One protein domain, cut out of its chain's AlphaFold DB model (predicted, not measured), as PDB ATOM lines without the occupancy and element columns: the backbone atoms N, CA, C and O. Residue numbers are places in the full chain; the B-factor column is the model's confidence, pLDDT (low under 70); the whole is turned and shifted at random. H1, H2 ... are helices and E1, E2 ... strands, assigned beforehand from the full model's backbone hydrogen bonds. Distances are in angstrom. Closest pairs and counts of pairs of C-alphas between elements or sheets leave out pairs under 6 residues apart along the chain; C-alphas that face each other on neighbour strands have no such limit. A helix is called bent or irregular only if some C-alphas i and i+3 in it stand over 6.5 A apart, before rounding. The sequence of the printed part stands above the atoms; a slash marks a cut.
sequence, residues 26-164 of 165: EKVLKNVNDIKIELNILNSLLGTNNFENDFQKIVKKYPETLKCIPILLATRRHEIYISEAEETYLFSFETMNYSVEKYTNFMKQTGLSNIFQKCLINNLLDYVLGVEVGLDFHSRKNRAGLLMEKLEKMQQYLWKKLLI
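What this domain is: This is residues 26 to 164 of the 165 residues of the protein "DpnII domain-containing protein" of Mycoplasma parvum str. Indiana (UniProt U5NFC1). Look first for a compact body of seven helices, H1 to H7, packed crosswise, from which one long helix, H8, sticks out as a straight arm and the tip of a two-stranded hairpin, residues 83 to 88 of E1 and E2 and their turn, sticks out elsewhere. In the body H2, H4 and H7 pack on one another, H1 packs on H7, H3 folds back on H2, and H5 packs on H3. The printed part has 139 residues with eight named helices and two named strands, in the order H1 H2 H3 H4 E1 E2 H5 H6 H7 H8; the sheet, E1 - E2, is antiparallel and the class is mostly helix. The whole is only just loose, close to extended, with a radius of gyration of the C-alphas of 21.1 A, and it spans 76 by 37 by 23 A, a rod by its arm.

How they stand to each other: Begin at the sheet: E1, residues 79 to 84, and E2, residues 87 to 92, form an antiparallel hairpin at 159 degrees. Look there for N 82 and O 89, 2.9 A apart, and N 89 and O 82, 2.8 A apart, both within hydrogen-bond range. A short link leads back from E1 to H4, residues 63 to 72, which is only just irregular: C-alphas 67 and 70 are 6.6 A apart. H4 touches H2, residues 36 to 45, about perpendicular at 88 degrees, with the C-alphas of Glu 38 and Thr 65 closest at 4.9 A. H7, residues 124 to 135, touches H4 with residues 128 to 132 alone, at a steep tilt of 49 degrees, the C-alphas of Leu 72 and Val 128 being closest at 6.6 A. H7 touches H2 with residues 124 to 125 alone; the C-alphas of Leu 39 and Leu 124 are closest, 6.1 A apart. H1, residues 26 to 33, touches H7 at 37 degrees, only just a steep tilt, opposite ways, with the C-alphas of Val 28 and Glu 132 closest at 5.7 A. H2 and H3, residues 51 to 61, are a helical hairpin; the C-alphas of Leu 45 and Phe 51 are closest, 6.4 A apart. H3 touches H5, residues 100 to 109, at a steep tilt of 39 degrees, opposite ways, with the C-alphas of Gln 56 and Val 100 closest at 6.0 A. H6, residues 112 to 117, only just touches H3, with 3 pairs of C-alphas within 8 A, the closest being those of Phe 51 and Gln 117, 6.7 A apart. H8, residues 139 to 162, touches no helix. Every O i to N i+4 pair is within hydrogen-bond range in H1, H3, H5, H6, H7 and H8; in H2 it is 4 of 6, and in H4 1 of 6, beside 6 of 7 O i to N i+3 pairs.

Where its parts are: Find C-alpha 26 at (56.033, 22.689, -29.311), where H1 begins; H1 is 10.5 A long. H2 is 15.1 A, H3 15.2 A and H4 16.1 A long. Go on to C-alpha 79 at (43.968, 11.900, -49.326), where E1 sets out for 16.1 A; E2 returns over 16.2 A. H5 is 14.2 A, H6 8.9 A and H7 16.0 A long. H8 runs 35.1 A to C-alpha 162 at (36.423, 25.210, 3.509).

The domain as a whole: The two C-alphas farthest apart are those of Asn 50 and Ile 164, 76.3 A. Residues 137 to 164 stand free, of which 139 to 162 belong to H8. Without the stretches that stand free, the body of 105 residues spans 36 by 29 by 23 A. The printed part has no cut and no long link. The mean pLDDT of the printed part is 92.9, and residues 163 to 164 are under 70.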
ATOM      1  N   GLU A  26      55.254  23.931 -29.351       95.50
ATOM      2  CA  GLU A  26      56.033  22.689 -29.311       95.50
ATOM      3  C   GLU A  26      55.471  21.681 -30.313       95.50
ATOM      4  O   GLU A  26      56.209  21.131 -31.134       95.50
ATOM      5  N   LYS A  27      54.144  21.510 -30.319       94.62
ATOM      6  CA  LYS A  27      53.449  20.681 -31.307       94.62
ATOM      7  C   LYS A  27      53.648  21.195 -32.733       94.62
ATOM      8  O   LYS A  27      53.931  20.402 -33.627       94.62
ATOM      9  N   VAL A  28      53.504  22.504 -32.950       96.06
ATOM     10  CA  VAL A  28      53.699  23.128 -34.270       96.06
ATOM     11  C   VAL A  28      55.113  22.861 -34.793       96.06
ATOM     12  O   VAL A  28      55.273  22.373 -35.909       96.06
ATOM     13  N   LEU A  29      56.139  23.135 -33.985       97.06
ATOM     14  CA  LEU A  29      57.536  22.941 -34.374       97.06
ATOM     15  C   LEU A  29      57.849  21.472 -34.648       97.06
ATOM     16  O   LEU A  29      58.582  21.175 -35.589       97.06
ATOM     17  N   LYS A  30      57.279  20.553 -33.861       97.62
ATOM     18  CA  LYS A  30      57.393  19.116 -34.114       97.62
ATOM     19  C   LYS A  30      56.842  18.754 -35.498       97.62
ATOM     20  O   LYS A  30      57.582  18.206 -36.303       97.62
ATOM     21  N   ASN A  31      55.606  19.153 -35.801       96.12
ATOM     22  CA  ASN A  31      54.965  18.853 -37.086       96.12
ATOM     23  C   ASN A  31      55.759  19.400 -38.284       96.12
ATOM     24  O   ASN A  31      55.903  18.718 -39.294       96.12
ATOM     25  N   VAL A  32      56.295  20.624 -38.180       97.38
ATOM     26  CA  VAL A  32      57.135  21.219 -39.238       97.38
ATOM     27  C   VAL A  32      58.446  20.445 -39.395       97.38
ATOM     28  O   VAL A  32      58.888  20.192 -40.515       97.38
ATOM     29  N   ASN A  33      59.070  20.052 -38.281       97.75
ATOM     30  CA  ASN A  33      60.315  19.289 -38.300       97.75
ATOM     31  C   ASN A  33      60.145  17.895 -38.924       97.75
ATOM     32  O   ASN A  33      61.054  17.452 -39.625       97.75
ATOM     33  N   ASP A  34      58.988  17.251 -38.746       97.19
ATOM     34  CA  ASP A  34      58.687  15.909 -39.278       97.19
ATOM     35  C   ASP A  34      58.691  15.842 -40.825       97.19
ATOM     36  O   ASP A  34      58.847  14.765 -41.406       97.19
ATOM     37  N   ILE A  35      58.541  16.985 -41.504       97.19
ATOM     38  CA  ILE A  35      58.567  17.103 -42.976       97.19
ATOM     39  C   ILE A  35      59.641  18.082 -43.482       97.19
ATOM     40  O   ILE A  35      59.608  18.549 -44.623       97.19
ATOM     41  N   LYS A  36      60.601  18.444 -42.622       98.06
ATOM     42  CA  LYS A  36      61.583  19.503 -42.894       98.06
ATOM     43  C   LYS A  36      62.482  19.202 -44.089       98.06
ATOM     44  O   LYS A  36      62.865  20.124 -44.810       98.06
ATOM     45  N   ILE A  37      62.879  17.945 -44.271       98.25
ATOM     46  CA  ILE A  37      63.781  17.551 -45.361       98.25
ATOM     47  C   ILE A  37      63.065  17.743 -46.696       98.25
ATOM     48  O   ILE A  37      63.591  18.380 -47.604       98.25
ATOM     49  N   GLU A  38      61.830  17.271 -46.780       98.19
ATOM     50  CA  GLU A  38      61.011  17.308 -47.980       98.19
ATOM     51  C   GLU A  38      60.614  18.736 -48.361       98.19
ATOM     52  O   GLU A  38      60.702  19.106 -49.532       98.19
ATOM     53  N   LEU A  39      60.280  19.578 -47.377       97.94
ATOM     54  CA  LEU A  39      60.057  21.008 -47.607       97.94
ATOM     55  C   LEU A  39      61.311  21.705 -48.149       97.94
ATOM     56  O   LEU A  39      61.210  22.532 -49.052       97.94
ATOM     57  N   ASN A  40      62.501  21.355 -47.651       97.81
ATOM     58  CA  ASN A  40      63.752  21.913 -48.170       97.81
ATOM     59  C   ASN A  40      64.070  21.447 -49.594       97.81
ATOM     60  O   ASN A  40      64.627  22.220 -50.369       97.81
ATOM     61  N   ILE A  41      63.696  20.221 -49.969       97.94
ATOM     62  CA  ILE A  41      63.792  19.774 -51.365       97.94
ATOM     63  C   ILE A  41      62.859  20.621 -52.238       97.94
ATOM     64  O   ILE A  41      63.289  21.155 -53.263       97.94
ATOM     65  N   LEU A  42      61.607  20.814 -51.813       97.12
ATOM     66  CA  LEU A  42      60.624  21.617 -52.545       97.12
ATOM     67  C   LEU A  42      60.978  23.112 -52.610       97.12
ATOM     68  O   LEU A  42      60.565  23.773 -53.560       97.12
ATOM     69  N   ASN A  43      61.788  23.648 -51.688       96.00
ATOM     70  CA  ASN A  43      62.314  25.018 -51.788       96.00
ATOM     71  C   ASN A  43      63.089  25.254 -53.098       96.00
ATOM     72  O   ASN A  43      63.104  26.378 -53.591       96.00
ATOM     73  N   SER A  44      63.674  24.215 -53.706       94.69
ATOM     74  CA  SER A  44      64.338  24.340 -55.015       94.69
ATOM     75  C   SER A  44      63.390  24.697 -56.170       94.69
ATOM     76  O   SER A  44      63.855  25.117 -57.224       94.69
ATOM     77  N   LEU A  45      62.070  24.567 -55.974       94.88
ATOM     78  CA  LEU A  45      61.051  24.965 -56.950       94.88
ATOM     79  C   LEU A  45      60.692  26.454 -56.880       94.88
ATOM     80  O   LEU A  45      60.030  26.960 -57.792       94.88
ATOM     81  N   LEU A  46      61.084  27.158 -55.814       94.19
ATOM     82  CA  LEU A  46      60.789  28.579 -55.647       94.19
ATOM     83  C   LEU A  46      61.536  29.401 -56.706       94.19
ATOM     84  O   LEU A  46      62.743  29.261 -56.883       94.19
ATOM     85  N   GLY A  47      60.803  30.249 -57.429       88.44
ATOM     86  CA  GLY A  47      61.359  31.097 -58.488       88.44
ATOM     87  C   GLY A  47      61.753  30.370 -59.766       88.44
ATOM     88  O   GLY A  47      62.442  30.939 -60.612       88.44
ATOM     89  N   THR A  48      61.322  29.120 -59.933       87.88
ATOM     90  CA  THR A  48      61.564  28.377 -61.170       87.88
ATOM     91  C   THR A  48      60.677  28.890 -62.305       87.88
ATOM     92  O   THR A  48      59.462  29.026 -62.164       87.88
ATOM     93  N   ASN A  49      61.277  29.112 -63.479       86.50
ATOM     94  CA  ASN A  49      60.535  29.485 -64.691       86.50
ATOM     95  C   ASN A  49      59.824  28.280 -65.336       86.50
ATOM     96  O   ASN A  49      58.885  28.460 -66.107       86.50
ATOM     97  N   ASN A  50      60.265  27.051 -65.035       92.25
ATOM     98  CA  ASN A  50      59.711  25.808 -65.577       92.25
ATOM     99  C   ASN A  50      59.266  24.852 -64.459       92.25
ATOM    100  O   ASN A  50      59.733  23.715 -64.353       92.25
ATOM    101  N   PHE A  51      58.343  25.340 -63.627       93.94
ATOM    102  CA  PHE A  51      57.812  24.601 -62.478       93.94
ATOM    103  C   PHE A  51      57.337  23.188 -62.832       93.94
ATOM    104  O   PHE A  51      57.636  22.260 -62.095       93.94
ATOM    105  N   GLU A  52      56.617  22.999 -63.945       95.25
ATOM    106  CA  GLU A  52      56.051  21.690 -64.298       95.25
ATOM    107  C   GLU A  52      57.150  20.632 -64.492       95.25
ATOM    108  O   GLU A  52      57.084  19.558 -63.896       95.25
ATOM    109  N   ASN A  53      58.194  20.941 -65.266       96.50
ATOM    110  CA  ASN A  53      59.292  20.004 -65.508       96.50
ATOM    111  C   ASN A  53      60.111  19.746 -64.236       96.50
ATOM    112  O   ASN A  53      60.473  18.606 -63.939       96.50
ATOM    113  N   ASP A  54      60.398  20.794 -63.464       96.81
ATOM    114  CA  ASP A  54      61.228  20.670 -62.267       96.81
ATOM    115  C   ASP A  54      60.485  19.953 -61.134       96.81
ATOM    116  O   ASP A  54      61.051  19.059 -60.502       96.81
ATOM    117  N   PHE A  55      59.189  20.223 -60.959       97.62
ATOM    118  CA  PHE A  55      58.328  19.473 -60.045       97.62
ATOM    119  C   PHE A  55      58.272  17.995 -60.437       97.62
ATOM    120  O   PHE A  55      58.479  17.129 -59.588       97.62
ATOM    121  N   GLN A  56      58.087  17.687 -61.725       98.00
ATOM    122  CA  GLN A  56      58.086  16.300 -62.185       98.00
ATOM    123  C   GLN A  56      59.408  15.582 -61.889       98.00
ATOM    124  O   GLN A  56      59.389  14.430 -61.456       98.00
ATOM    125  N   LYS A  57      60.556  16.237 -62.104       97.88
ATOM    126  CA  LYS A  57      61.875  15.666 -61.782       97.88
ATOM    127  C   LYS A  57      62.029  15.410 -60.287       97.88
ATOM    128  O   LYS A  57      62.501  14.338 -59.914       97.88
ATOM    129  N   ILE A  58      61.637  16.372 -59.449       97.94
ATOM    130  CA  ILE A  58      61.717  16.234 -57.993       97.94
ATOM    131  C   ILE A  58      60.860  15.072 -57.534       97.94
ATOM    132  O   ILE A  58      61.378  14.190 -56.870       97.94
ATOM    133  N   VAL A  59      59.593  15.018 -57.935       97.69
ATOM    134  CA  VAL A  59      58.677  13.974 -57.472       97.69
ATOM    135  C   VAL A  59      59.073  12.592 -58.003       97.69
ATOM    136  O   VAL A  59      58.946  11.607 -57.287       97.69
ATOM    137  N   LYS A  60      59.621  12.492 -59.223       97.31
ATOM    138  CA  LYS A  60      60.175  11.224 -59.737       97.31
ATOM    139  C   LYS A  60      61.375  10.735 -58.921       97.31
ATOM    140  O   LYS A  60      61.564   9.530 -58.798       97.31
ATOM    141  N   LYS A  61      62.200  11.653 -58.408       97.94
ATOM    142  CA  LYS A  61      63.414  11.325 -57.643       97.94
ATOM    143  C   LYS A  61      63.151  11.157 -56.141       97.94
ATOM    144  O   LYS A  61      63.804  10.335 -55.510       97.94
ATOM    145  N   TYR A  62      62.215  11.934 -55.610       97.62
ATOM    146  CA  TYR A  62      61.856  12.070 -54.200       97.62
ATOM    147  C   TYR A  62      60.320  12.086 -54.068       97.62
ATOM    148  O   TYR A  62      59.722  13.142 -53.808       97.62
ATOM    149  N   PRO A  63      59.638  10.954 -54.320       96.69
ATOM    150  CA  PRO A  63      58.176  10.876 -54.276       96.69
ATOM    151  C   PRO A  63      57.597  11.244 -52.903       96.69
ATOM    152  O   PRO A  63      56.491  11.777 -52.827       96.69
ATOM    153  N   GLU A  64      58.358  11.045 -51.825       96.81
ATOM    154  CA  GLU A  64      57.999  11.411 -50.453       96.81
ATOM    155  C   GLU A  64      57.714  12.906 -50.275       96.81
ATOM    156  O   GLU A  64      56.993  13.285 -49.354       96.81
ATOM    157  N   THR A  65      58.209  13.766 -51.172       97.81
ATOM    158  CA  THR A  65      57.905  15.204 -51.155       97.81
ATOM    159  C   THR A  65      56.419  15.508 -51.329       97.81
ATOM    160  O   THR A  65      55.948  16.543 -50.847       97.81
ATOM    161  N   LEU A  66      55.644  14.595 -51.926       97.50
ATOM    162  CA  LEU A  66      54.201  14.761 -52.087       97.50
ATOM    163  C   LEU A  66      53.458  14.909 -50.758       97.50
ATOM    164  O   LEU A  66      52.466  15.636 -50.711       97.50
ATOM    165  N   LYS A  67      53.963  14.328 -49.662       96.81
ATOM    166  CA  LYS A  67      53.334  14.448 -48.337       96.81
ATOM    167  C   LYS A  67      53.258  15.894 -47.837       96.81
ATOM    168  O   LYS A  67      52.458  16.198 -46.957       96.81
ATOM    169  N   CYS A  68      54.071  16.792 -48.400       97.50
ATOM    170  CA  CYS A  68      54.051  18.215 -48.073       97.50
ATOM    171  C   CYS A  68      52.909  18.970 -48.769       97.50
ATOM    172  O   CYS A  68      52.502  20.027 -48.299       97.50
ATOM    173  N   ILE A  69      52.373  18.463 -49.882       97.25
ATOM    174  CA  ILE A  69      51.376  19.196 -50.675       97.25
ATOM    175  C   ILE A  69      50.081  19.474 -49.892       97.25
ATOM    176  O   ILE A  69      49.628  20.619 -49.920       97.25
ATOM    177  N   PRO A  70      49.502  18.515 -49.139       97.31
ATOM    178  CA  PRO A  70      48.315  18.784 -48.331       97.31
ATOM    179  C   PRO A  70      48.502  19.938 -47.342       97.31
ATOM    180  O   PRO A  70      47.642  20.815 -47.249       97.31
ATOM    181  N   ILE A  71      49.643  19.994 -46.643       97.38
ATOM    182  CA  ILE A  71      49.860  21.048 -45.647       97.38
ATOM    183  C   ILE A  71      50.020  22.423 -46.303       97.38
ATOM    184  O   ILE A  71      49.566  23.414 -45.738       97.38
ATOM    185  N   LEU A  72      50.546  22.496 -47.530       96.56
ATOM    186  CA  LEU A  72      50.586  23.744 -48.303       96.56
ATOM    187  C   LEU A  72      49.187  24.262 -48.680       96.56
ATOM    188  O   LEU A  72      49.026  25.447 -48.944       96.56
ATOM    189  N   LEU A  73      48.171  23.396 -48.659       96.38
ATOM    190  CA  LEU A  73      46.754  23.742 -48.834       96.38
ATOM    191  C   LEU A  73      46.012  23.908 -47.500       96.38
ATOM    192  O   LEU A  73      44.782  23.942 -47.480       96.38
ATOM    193  N   ALA A  74      46.736  23.975 -46.380       95.69
ATOM    194  CA  ALA A  74      46.169  24.001 -45.037       95.69
ATOM    195  C   ALA A  74      45.225  22.814 -44.747       95.69
ATOM    196  O   ALA A  74      44.199  22.958 -44.083       95.69
ATOM    197  N   THR A  75      45.579  21.612 -45.211       94.81
ATOM    198  CA  THR A  75      44.887  20.366 -44.852       94.81
ATOM    199  C   THR A  75      45.867  19.322 -44.323       94.81
ATOM    200  O   THR A  75      46.990  19.195 -44.797       94.81
ATOM    201  N   ARG A  76      45.437  18.553 -43.315       91.56
ATOM    202  CA  ARG A  76      46.210  17.428 -42.749       91.56
ATOM    203  C   ARG A  76      45.802  16.072 -43.318       91.56
ATOM    204  O   ARG A  76      46.233  15.043 -42.818       91.56
ATOM    205  N   ARG A  77      44.909  16.053 -44.311       94.12
ATOM    206  CA  ARG A  77      44.484  14.802 -44.945       94.12
ATOM    207  C   ARG A  77      45.574  14.315 -45.889       94.12
ATOM    208  O   ARG A  77      46.073  15.092 -46.694       94.12
ATOM    209  N   HIS A  78      45.880  13.026 -45.822       93.75
ATOM    210  CA  HIS A  78      46.777  12.373 -46.778       93.75
ATOM    211  C   HIS A  78      46.088  12.052 -48.100       93.75
ATOM    212  O   HIS A  78      46.760  11.776 -49.085       93.75
ATOM    213  N   GLU A  79      44.761  12.137 -48.134       96.88
ATOM    214  CA  GLU A  79      43.968  11.900 -49.326       96.88
ATOM    215  C   GLU A  79      43.050  13.089 -49.609       96.88
ATOM    216  O   GLU A  79      42.431  13.655 -48.697       96.88
ATOM    217  N   ILE A  80      42.970  13.485 -50.878       97.00
ATOM    218  CA  ILE A  80      42.150  14.612 -51.326       97.00
ATOM    219  C   ILE A  80      41.279  14.162 -52.495       97.00
ATOM    220  O   ILE A  80      41.779  13.730 -53.535       97.00
ATOM    221  N   TYR A  81      39.967  14.303 -52.315       95.88
ATOM    222  CA  TYR A  81      38.993  14.125 -53.384       95.88
ATOM    223  C   TYR A  81      38.967  15.354 -54.289       95.88
ATOM    224  O   TYR A  81      38.871  16.480 -53.801       95.88
ATOM    225  N   ILE A  82      39.004  15.118 -55.597       95.44
ATOM    226  CA  ILE A  82      38.821  16.130 -56.636       95.44
ATOM    227  C   ILE A  82      37.729  15.633 -57.575       95.44
ATOM    228  O   ILE A  82      37.861  14.564 -58.166       95.44
ATOM    229  N   SER A  83      36.659  16.409 -57.704       93.19
ATOM    230  CA  SER A  83      35.592  16.152 -58.670       93.19
ATOM    231  C   SER A  83      35.788  17.068 -59.872       93.19
ATOM    232  O   SER A  83      35.827  18.288 -59.717       93.19
ATOM    233  N   GLU A  84      35.937  16.482 -61.057       88.25
ATOM    234  CA  GLU A  84      36.155  17.191 -62.317       88.25
ATOM    235  C   GLU A  84      35.156  16.667 -63.354       88.25
ATOM    236  O   GLU A  84      35.207  15.504 -63.750       88.25
ATOM    237  N   ALA A  85      34.226  17.532 -63.769       86.62
ATOM    238  CA  ALA A  85      33.093  17.177 -64.625       86.62
ATOM    239  C   ALA A  85      32.300  15.964 -64.088       86.62
ATOM    240  O   ALA A  85      31.598  16.095 -63.085       86.62
ATOM    241  N   GLU A  86      32.406  14.808 -64.747       88.75
ATOM    242  CA  GLU A  86      31.706  13.561 -64.400       88.75
ATOM    243  C   GLU A  86      32.598  12.558 -63.648       88.75
ATOM    244  O   GLU A  86      32.124  11.508 -63.213       88.75
ATOM    245  N   GLU A  87      33.883  12.868 -63.455       91.69
ATOM    246  CA  GLU A  87      34.841  11.980 -62.799       91.69
ATOM    247  C   GLU A  87      35.197  12.466 -61.389       91.69
ATOM    248  O   GLU A  87      35.245  13.659 -61.085       91.69
ATOM    249  N   THR A  88      35.459  11.515 -60.491       93.94
ATOM    250  CA  THR A  88      35.980  11.794 -59.149       93.94
ATOM    251  C   THR A  88      37.295  11.060 -58.958       93.94
ATOM    252  O   THR A  88      37.377   9.844 -59.112       93.94
ATOM    253  N   TYR A  89      38.322  11.814 -58.586       95.00
ATOM    254  CA  TYR A  89      39.657  11.315 -58.298       95.00
ATOM    255  C   TYR A  89      39.928  11.386 -56.801       95.00
ATOM    256  O   TYR A  89      39.559  12.360 -56.145       95.00
ATOM    257  N   LEU A  90      40.616  10.379 -56.269       96.94
ATOM    258  CA  LEU A  90      41.103  10.368 -54.893       96.94
ATOM    259  C   LEU A  90      42.625  10.373 -54.921       96.94
ATOM    260  O   LEU A  90      43.241   9.329 -55.102       96.94
ATOM    261  N   PHE A  91      43.239  11.543 -54.793       97.50
ATOM    262  CA  PHE A  91      44.696  11.663 -54.775       97.50
ATOM    263  C   PHE A  91      45.234  11.243 -53.413       97.50
ATOM    264  O   PHE A  91      44.817  11.821 -52.412       97.50
ATOM    265  N   SER A  92      46.185  10.307 -53.378       97.50
ATOM    266  CA  SER A  92      46.954  10.001 -52.166       97.50
ATOM    267  C   SER A  92      48.292  10.738 -52.185       97.50
ATOM    268  O   SER A  92      49.006  10.749 -53.182       97.50
ATOM    269  N   PHE A  93      48.636  11.392 -51.085       96.88
ATOM    270  CA  PHE A  93      49.891  12.124 -50.900       96.88
ATOM    271  C   PHE A  93      50.863  11.385 -49.981       96.88
ATOM    272  O   PHE A  93      51.987  11.835 -49.785       96.88
ATOM    273  N   GLU A  94      50.436  10.249 -49.430       93.81
ATOM    274  CA  GLU A  94      51.298   9.327 -48.694       93.81
ATOM    275  C   GLU A  94      51.932   8.303 -49.639       93.81
ATOM    276  O   GLU A  94      53.133   8.065 -49.582       93.81
ATOM    277  N   THR A  95      51.141   7.746 -50.563       93.69
ATOM    278  CA  THR A  95      51.631   6.867 -51.630       93.69
ATOM    279  C   THR A  95      51.107   7.362 -52.969       93.69
ATOM    280  O   THR A  95      49.900   7.439 -53.176       93.69
ATOM    281  N   MET A  96      52.011   7.690 -53.894       94.88
ATOM    282  CA  MET A  96      51.642   8.166 -55.226       94.88
ATOM    283  C   MET A  96      50.760   7.133 -55.946       94.88
ATOM    284  O   MET A  96      51.217   6.028 -56.233       94.88
ATOM    285  N   ASN A  97      49.519   7.502 -56.270       96.75
ATOM    286  CA  ASN A  97      48.551   6.606 -56.914       96.75
ATOM    287  C   ASN A  97      48.171   7.007 -58.349       96.75
ATOM    288  O   ASN A  97      47.501   6.248 -59.047       96.75
ATOM    289  N   TYR A  98      48.634   8.167 -58.810       96.94
ATOM    290  CA  TYR A  98      48.466   8.648 -60.182       96.94
ATOM    291  C   TYR A  98      49.804   9.046 -60.807       96.94
ATOM    292  O   TYR A  98      50.824   9.145 -60.128       96.94
ATOM    293  N   SER A  99      49.801   9.305 -62.118       97.06
ATOM    294  CA  SER A  99      50.992   9.789 -62.815       97.06
ATOM    295  C   SER A  99      51.465  11.133 -62.256       97.06
ATOM    296  O   SER A  99      50.679  11.972 -61.811       97.06
ATOM    297  N   VAL A 100      52.770  11.378 -62.342       97.19
ATOM    298  CA  VAL A 100      53.380  12.645 -61.905       97.19
ATOM    299  C   VAL A 100      52.758  13.839 -62.648       97.19
ATOM    300  O   VAL A 100      52.604  14.917 -62.082       97.19
ATOM    301  N   GLU A 101      52.331  13.644 -63.896       97.06
ATOM    302  CA  GLU A 101      51.604  14.635 -64.699       97.06
ATOM    303  C   GLU A 101      50.248  15.002 -64.078       97.06
ATOM    304  O   GLU A 101      49.929  16.186 -63.976       97.06
ATOM    305  N   LYS A 102      49.483  14.021 -63.573       96.38
ATOM    306  CA  LYS A 102      48.229  14.263 -62.836       96.38
ATOM    307  C   LYS A 102      48.476  15.087 -61.567       96.38
ATOM    308  O   LYS A 102      47.743  16.044 -61.329       96.38
ATOM    309  N   TYR A 103      49.529  14.796 -60.797       97.69
ATOM    310  CA  TYR A 103      49.911  15.634 -59.645       97.69
ATOM    311  C   TYR A 103      50.394  17.024 -60.067       97.69
ATOM    312  O   TYR A 103      50.109  18.011 -59.395       97.69
ATOM    313  N   THR A 104      51.093  17.134 -61.193       97.25
ATOM    314  CA  THR A 104      51.522  18.433 -61.728       97.25
ATOM    315  C   THR A 104      50.304  19.281 -62.103       97.25
ATOM    316  O   THR A 104      50.236  20.456 -61.744       97.25
ATOM    317  N   ASN A 105      49.294  18.677 -62.738       96.50
ATOM    318  CA  ASN A 105      48.026  19.346 -63.017       96.50
ATOM    319  C   ASN A 105      47.289  19.715 -61.719       96.50
ATOM    320  O   ASN A 105      46.797  20.830 -61.605       96.50
ATOM    321  N   PHE A 106      47.292  18.853 -60.698       96.88
ATOM    322  CA  PHE A 106      46.754  19.193 -59.375       96.88
ATOM    323  C   PHE A 106      47.407  20.466 -58.802       96.88
ATOM    324  O   PHE A 106      46.711  21.392 -58.380       96.88
ATOM    325  N   MET A 107      48.741  20.574 -58.852       96.62
ATOM    326  CA  MET A 107      49.475  21.774 -58.410       96.62
ATOM    327  C   MET A 107      49.120  23.024 -59.229       96.62
ATOM    328  O   MET A 107      49.173  24.149 -58.723       96.62
ATOM    329  N   LYS A 108      48.764  22.846 -60.502       95.50
ATOM    330  CA  LYS A 108      48.324  23.918 -61.399       95.50
ATOM    331  C   LYS A 108      46.913  24.394 -61.069       95.50
ATOM    332  O   LYS A 108      46.724  25.578 -60.811       95.50
ATOM    333  N   GLN A 109      45.955  23.471 -61.004       95.62
ATOM    334  CA  GLN A 109      44.537  23.759 -60.770       95.62
ATOM    335  C   GLN A 109      44.274  24.333 -59.375       95.62
ATOM    336  O   GLN A 109      43.440  25.218 -59.212       95.62
ATOM    337  N   THR A 110      45.027  23.894 -58.363       95.31
ATOM    338  CA  THR A 110      44.945  24.458 -57.002       95.31
ATOM    339  C   THR A 110      45.580  25.844 -56.875       95.31
ATOM    340  O   THR A 110      45.429  26.501 -55.847       95.31
ATOM    341  N   GLY A 111      46.319  26.299 -57.890       94.25
ATOM    342  CA  GLY A 111      47.060  27.556 -57.857       94.25
ATOM    343  C   GLY A 111      48.365  27.508 -57.058       94.25
ATOM    344  O   GLY A 111      49.066  28.518 -57.020       94.25
ATOM    345  N   LEU A 112      48.743  26.360 -56.475       94.38
ATOM    346  CA  LEU A 112      50.009  26.220 -55.745       94.38
ATOM    347  C   LEU A 112      51.210  26.541 -56.629       94.38
ATOM    348  O   LEU A 112      52.078  27.298 -56.212       94.38
ATOM    349  N   SER A 113      51.240  26.038 -57.864       93.75
ATOM    350  CA  SER A 113      52.310  26.331 -58.834       93.75
ATOM    351  C   SER A 113      52.607  27.832 -58.969       93.75
ATOM    352  O   SER A 113      53.772  28.229 -58.994       93.75
ATOM    353  N   ASN A 114      51.577  28.686 -58.947       92.19
ATOM    354  CA  ASN A 114      51.740  30.138 -59.021       92.19
ATOM    355  C   ASN A 114      52.459  30.712 -57.795       92.19
ATOM    356  O   ASN A 114      53.201  31.682 -57.931       92.19
ATOM    357  N   ILE A 115      52.241  30.140 -56.609       91.25
ATOM    358  CA  ILE A 115      52.903  30.568 -55.369       91.25
ATOM    359  C   ILE A 115      54.411  30.320 -55.468       91.25
ATOM    360  O   ILE A 115      55.199  31.201 -55.121       91.25
ATOM    361  N   PHE A 116      54.799  29.159 -56.005       91.50
ATOM    362  CA  PHE A 116      56.199  28.804 -56.237       91.50
ATOM    363  C   PHE A 116      56.851  29.685 -57.307       91.50
ATOM    364  O   PHE A 116      57.919  30.249 -57.075       91.50
ATOM    365  N   GLN A 117      56.203  29.836 -58.465       88.81
ATOM    366  CA  GLN A 117      56.761  30.565 -59.609       88.81
ATOM    367  C   GLN A 117      56.910  32.064 -59.351       88.81
ATOM    368  O   GLN A 117      57.910  32.664 -59.734       88.81
ATOM    369  N   LYS A 118      55.925  32.690 -58.699       85.50
ATOM    370  CA  LYS A 118      55.927  34.140 -58.462       85.50
ATOM    371  C   LYS A 118      56.815  34.563 -57.287       85.50
ATOM    372  O   LYS A 118      56.785  35.737 -56.928       85.50
ATOM    373  N   CYS A 119      57.553  33.633 -56.667       76.44
ATOM    374  CA  CYS A 119      58.324  33.869 -55.441       76.44
ATOM    375  C   CYS A 119      57.511  34.594 -54.359       76.44
ATOM    376  O   CYS A 119      58.036  35.450 -53.650       76.44
ATOM    377  N   LEU A 120      56.215  34.279 -54.215       79.25
ATOM    378  CA  LEU A 120      55.405  34.887 -53.147       79.25
ATOM    379  C   LEU A 120      55.895  34.456 -51.759       79.25
ATOM    380  O   LEU A 120      55.570  35.081 -50.753       79.25
ATOM    381  N   ILE A 121      56.666  33.371 -51.715       86.25
ATOM    382  CA  ILE A 121      57.249  32.779 -50.525       86.25
ATOM    383  C   ILE A 121      58.731  32.544 -50.814       86.25
ATOM    384  O   ILE A 121      59.079  31.995 -51.857       86.25
ATOM    385  N   ASN A 122      59.588  32.928 -49.868       87.06
ATOM    386  CA  ASN A 122      61.037  32.722 -49.961       87.06
ATOM    387  C   ASN A 122      61.502  31.421 -49.291       87.06
ATOM    388  O   ASN A 122      62.602  30.949 -49.555       87.06
ATOM    389  N   ASN A 123      60.681  30.857 -48.401       93.88
ATOM    390  CA  ASN A 123      60.979  29.638 -47.662       93.88
ATOM    391  C   ASN A 123      59.685  28.913 -47.264       93.88
ATOM    392  O   ASN A 123      58.852  29.449 -46.529       93.88
ATOM    393  N   LEU A 124      59.531  27.673 -47.722       96.00
ATOM    394  CA  LEU A 124      58.391  26.828 -47.386       96.00
ATOM    395  C   LEU A 124      58.318  26.468 -45.902       96.00
ATOM    396  O   LEU A 124      57.215  26.280 -45.398       96.00
ATOM    397  N   LEU A 125      59.447  26.390 -45.189       96.75
ATOM    398  CA  LEU A 125      59.432  26.110 -43.750       96.75
ATOM    399  C   LEU A 125      58.695  27.208 -42.984       96.75
ATOM    400  O   LEU A 125      57.841  26.905 -42.156       96.75
ATOM    401  N   ASP A 126      58.981  28.470 -43.303       95.56
ATOM    402  CA  ASP A 126      58.360  29.618 -42.636       95.56
ATOM    403  C   ASP A 126      56.872  29.720 -42.994       95.56
ATOM    404  O   ASP A 126      56.031  30.009 -42.140       95.56
ATOM    405  N   TYR A 127      56.527  29.408 -44.247       96.38
ATOM    406  CA  TYR A 127      55.134  29.332 -44.671       96.38
ATOM    407  C   TYR A 127      54.366  28.236 -43.927       96.38
ATOM    408  O   TYR A 127      53.321  28.509 -43.335       96.38
ATOM    409  N   VAL A 128      54.894  27.009 -43.903       97.19
ATOM    410  CA  VAL A 128      54.249  25.872 -43.234       97.19
ATOM    411  C   VAL A 128      54.178  26.087 -41.724       97.19
ATOM    412  O   VAL A 128      53.170  25.726 -41.122       97.19
ATOM    413  N   LEU A 129      55.168  26.746 -41.114       97.19
ATOM    414  CA  LEU A 129      55.097  27.175 -39.718       97.19
ATOM    415  C   LEU A 129      53.856  28.046 -39.474       97.19
ATOM    416  O   LEU A 129      53.081  27.773 -38.557       97.19
ATOM    417  N   GLY A 130      53.626  29.054 -40.320       95.94
ATOM    418  CA  GLY A 130      52.431  29.898 -40.252       95.94
ATOM    419  C   GLY A 130      51.128  29.114 -40.446       95.94
ATOM    420  O   GLY A 130      50.166  29.315 -39.700       95.94
ATOM    421  N   VAL A 131      51.103  28.179 -41.400       96.56
ATOM    422  CA  VAL A 131      49.937  27.319 -41.652       96.56
ATOM    423  C   VAL A 131      49.642  26.408 -40.457       96.56
ATOM    424  O   VAL A 131      48.493  26.329 -40.023       96.56
ATOM    425  N   GLU A 132      50.650  25.762 -39.870       96.06
ATOM    426  CA  GLU A 132      50.492  24.899 -38.694       96.06
ATOM    427  C   GLU A 132      49.983  25.681 -37.475       96.06
ATOM    428  O   GLU A 132      49.075  25.207 -36.784       96.06
ATOM    429  N   VAL A 133      50.471  26.911 -37.255       95.25
ATOM    430  CA  VAL A 133      49.925  27.825 -36.234       95.25
ATOM    431  C   VAL A 133      48.441  28.110 -36.488       95.25
ATOM    432  O   VAL A 133      47.630  28.056 -35.558       95.25
ATOM    433  N   GLY A 134      48.062  28.382 -37.741       93.69
ATOM    434  CA  GLY A 134      46.666  28.591 -38.131       93.69
ATOM    435  C   GLY A 134      45.799  27.355 -37.877       93.69
ATOM    436  O   GLY A 134      44.718  27.445 -37.290       93.69
ATOM    437  N   LEU A 135      46.295  26.175 -38.240       93.00
ATOM    438  CA  LEU A 135      45.590  24.913 -38.056       93.00
ATOM    439  C   LEU A 135      45.482  24.481 -36.590       93.00
ATOM    440  O   LEU A 135      44.538  23.765 -36.236       93.00
ATOM    441  N   ASP A 136      46.395  24.918 -35.722       91.38
ATOM    442  CA  ASP A 136      46.312  24.685 -34.278       91.38
ATOM    443  C   ASP A 136      45.134  25.428 -33.612       91.38
ATOM    444  O   ASP A 136      44.774  25.128 -32.471       91.38
ATOM    445  N   PHE A 137      44.433  26.316 -34.335       82.00
ATOM    446  CA  PHE A 137      43.156  26.880 -33.887       82.00
ATOM    447  C   PHE A 137      42.143  25.795 -33.488       82.00
ATOM    448  O   PHE A 137      41.434  25.944 -32.493       82.00
ATOM    449  N   HIS A 138      42.107  24.669 -34.207       81.88
ATOM    450  CA  HIS A 138      41.199  23.560 -33.900       81.88
ATOM    451  C   HIS A 138      41.498  22.937 -32.527       81.88
ATOM    452  O   HIS A 138      40.575  22.600 -31.783       81.88
ATOM    453  N   SER A 139      42.778  22.871 -32.144       85.31
ATOM    454  CA  SER A 139      43.222  22.374 -30.837       85.31
ATOM    455  C   SER A 139      42.756  23.262 -29.673       85.31
ATOM    456  O   SER A 139      42.670  22.781 -28.540       85.31
ATOM    457  N   ARG A 140      42.406  24.538 -29.917       86.94
ATOM    458  CA  ARG A 140      41.934  25.464 -28.866       86.94
ATOM    459  C   ARG A 140      40.670  24.965 -28.175       86.94
ATOM    460  O   ARG A 140      40.528  25.175 -26.975       86.94
ATOM    461  N   LYS A 141      39.785  24.261 -28.893       86.06
ATOM    462  CA  LYS A 141      38.579  23.647 -28.307       86.06
ATOM    463  C   LYS A 141      38.943  22.610 -27.240       86.06
ATOM    464  O   LYS A 141      38.388  22.631 -26.145       86.06
ATOM    465  N   ASN A 142      39.938  21.773 -27.524       88.19
ATOM    466  CA  ASN A 142      40.407  20.753 -26.586       88.19
ATOM    467  C   ASN A 142      41.091  21.397 -25.372       88.19
ATOM    468  O   ASN A 142      40.842  21.001 -24.234       88.19
ATOM    469  N   ARG A 143      41.890  22.450 -25.593       91.69
ATOM    470  CA  ARG A 143      42.513  23.222 -24.506       91.69
ATOM    471  C   ARG A 143      41.476  23.919 -23.623       91.69
ATOM    472  O   ARG A 143      41.618  23.893 -22.404       91.69
ATOM    473  N   ALA A 144      40.419  24.486 -24.208       90.31
ATOM    474  CA  ALA A 144      39.310  25.078 -23.459       90.31
ATOM    475  C   ALA A 144      38.643  24.052 -22.529       90.31
ATOM    476  O   ALA A 144      38.425  24.345 -21.355       90.31
ATOM    477  N   GLY A 145      38.381  22.838 -23.030       90.62
ATOM    478  CA  GLY A 145      37.824  21.742 -22.232       90.62
ATOM    479  C   GLY A 145      38.718  21.360 -21.050       90.62
ATOM    480  O   GLY A 145      38.254  21.324 -19.913       90.62
ATOM    481  N   LEU A 146      40.022  21.182 -21.291       92.00
ATOM    482  CA  LEU A 146      40.999  20.882 -20.233       92.00
ATOM    483  C   LEU A 146      41.077  21.988 -19.171       92.00
ATOM    484  O   LEU A 146      41.235  21.709 -17.982       92.00
ATOM    485  N   LEU A 147      40.983  23.254 -19.584       93.25
ATOM    486  CA  LEU A 147      40.979  24.394 -18.668       93.25
ATOM    487  C   LEU A 147      39.706  24.431 -17.810       93.25
ATOM    488  O   LEU A 147      39.806  24.711 -16.615       93.25
ATOM    489  N   MET A 148      38.544  24.096 -18.382       91.88
ATOM    490  CA  MET A 148      37.292  23.971 -17.627       91.88
ATOM    491  C   MET A 148      37.352  22.840 -16.602       91.88
ATOM    492  O   MET A 148      37.033  23.061 -15.437       91.88
ATOM    493  N   GLU A 149      37.841  21.665 -16.996       91.75
ATOM    494  CA  GLU A 149      37.976  20.521 -16.090       91.75
ATOM    495  C   GLU A 149      38.920  20.837 -14.914       91.75
ATOM    496  O   GLU A 149      38.621  20.547 -13.754       91.75
ATOM    497  N   LYS A 150      40.056  21.494 -15.189       92.00
ATOM    498  CA  LYS A 150      40.988  21.947 -14.143       92.00
ATOM    499  C   LYS A 150      40.340  22.956 -13.198       92.00
ATOM    500  O   LYS A 150      40.563  22.886 -11.989       92.00
ATOM    501  N   LEU A 151      39.559  23.892 -13.734       90.12
ATOM    502  CA  LEU A 151      38.862  24.897 -12.938       90.12
ATOM    503  C   LEU A 151      37.819  24.261 -12.017       90.12
ATOM    504  O   LEU A 151      37.779  24.606 -10.836       90.12
ATOM    505  N   GLU A 152      37.032  23.313 -12.525       88.75
ATOM    506  CA  GLU A 152      36.042  22.579 -11.738       88.75
ATOM    507  C   GLU A 152      36.709  21.806 -10.590       88.75
ATOM    508  O   GLU A 152      36.335  21.974  -9.427       88.75
ATOM    509  N   LYS A 153      37.763  21.033 -10.883       90.75
ATOM    510  CA  LYS A 153      38.527  20.282  -9.871       90.75
ATOM    511  C   LYS A 153      39.120  21.193  -8.797       90.75
ATOM    512  O   LYS A 153      39.050  20.881  -7.608       90.75
ATOM    513  N   MET A 154      39.681  22.334  -9.201       87.81
ATOM    514  CA  MET A 154      40.224  23.326  -8.274       87.81
ATOM    515  C   MET A 154      39.130  23.900  -7.366       87.81
ATOM    516  O   MET A 154      39.344  24.020  -6.162       87.81
ATOM    517  N   GLN A 155      37.953  24.225  -7.910       86.06
ATOM    518  CA  GLN A 155      36.827  24.686  -7.101       86.06
ATOM    519  C   GLN A 155      36.396  23.608  -6.106       86.06
ATOM    520  O   GLN A 155      36.361  23.885  -4.911       86.06
ATOM    521  N   GLN A 156      36.151  22.373  -6.554       87.12
ATOM    522  CA  GLN A 156      35.779  21.265  -5.665       87.12
ATOM    523  C   GLN A 156      36.786  21.074  -4.518       87.12
ATOM    524  O   GLN A 156      36.385  20.871  -3.371       87.12
ATOM    525  N   TYR A 157      38.088  21.175  -4.801       89.00
ATOM    526  CA  TYR A 157      39.138  21.110  -3.781       89.00
ATOM    527  C   TYR A 157      39.038  22.251  -2.756       89.00
ATOM    528  O   TYR A 157      39.086  22.001  -1.551       89.00
ATOM    529  N   LEU A 158      38.850  23.495  -3.212       85.31
ATOM    530  CA  LEU A 158      38.686  24.656  -2.330       85.31
ATOM    531  C   LEU A 158      37.431  24.534  -1.452       85.31
ATOM    532  O   LEU A 158      37.506  24.791  -0.252       85.31
ATOM    533  N   TRP A 159      36.310  24.078  -2.020       82.44
ATOM    534  CA  TRP A 159      35.068  23.819  -1.284       82.44
ATOM    535  C   TRP A 159      35.258  22.757  -0.195       82.44
ATOM    536  O   TRP A 159      34.851  22.975   0.943       82.44
ATOM    537  N   LYS A 160      35.928  21.638  -0.507       81.88
ATOM    538  CA  LYS A 160      36.248  20.599   0.489       81.88
ATOM    539  C   LYS A 160      37.113  21.141   1.626       81.88
ATOM    540  O   LYS A 160      36.861  20.814   2.777       81.88
ATOM    541  N   LYS A 161      38.102  21.987   1.323       77.38
ATOM    542  CA  LYS A 161      38.989  22.578   2.336       77.38
ATOM    543  C   LYS A 161      38.255  23.553   3.268       77.38
ATOM    544  O   LYS A 161      38.563  23.596   4.450       77.38
ATOM    545  N   LEU A 162      37.282  24.298   2.742       73.25
ATOM    546  CA  LEU A 162      36.423  25.210   3.509       73.25
ATOM    547  C   LEU A 162      35.384  24.489   4.387       73.25
ATOM    548  O   LEU A 162      34.901  25.094   5.330       73.25
ATOM    549  N   LEU A 163      35.039  23.231   4.084       64.69
ATOM    550  CA  LEU A 163      34.095  22.407   4.858       64.69
ATOM    551  C   LEU A 163      34.754  21.601   5.997       64.69
ATOM    552  O   LEU A 163      34.045  20.979   6.780       64.69
ATOM    553  N   ILE A 164      36.090  21.566   6.059       56.31
ATOM    554  CA  ILE A 164      36.877  20.834   7.076       56.31
ATOM    555  C   ILE A 164      37.349  21.775   8.215       56.31
ATOM    556  O   ILE A 164      37.973  21.327   9.172       56.31
TER     557      ILE A 164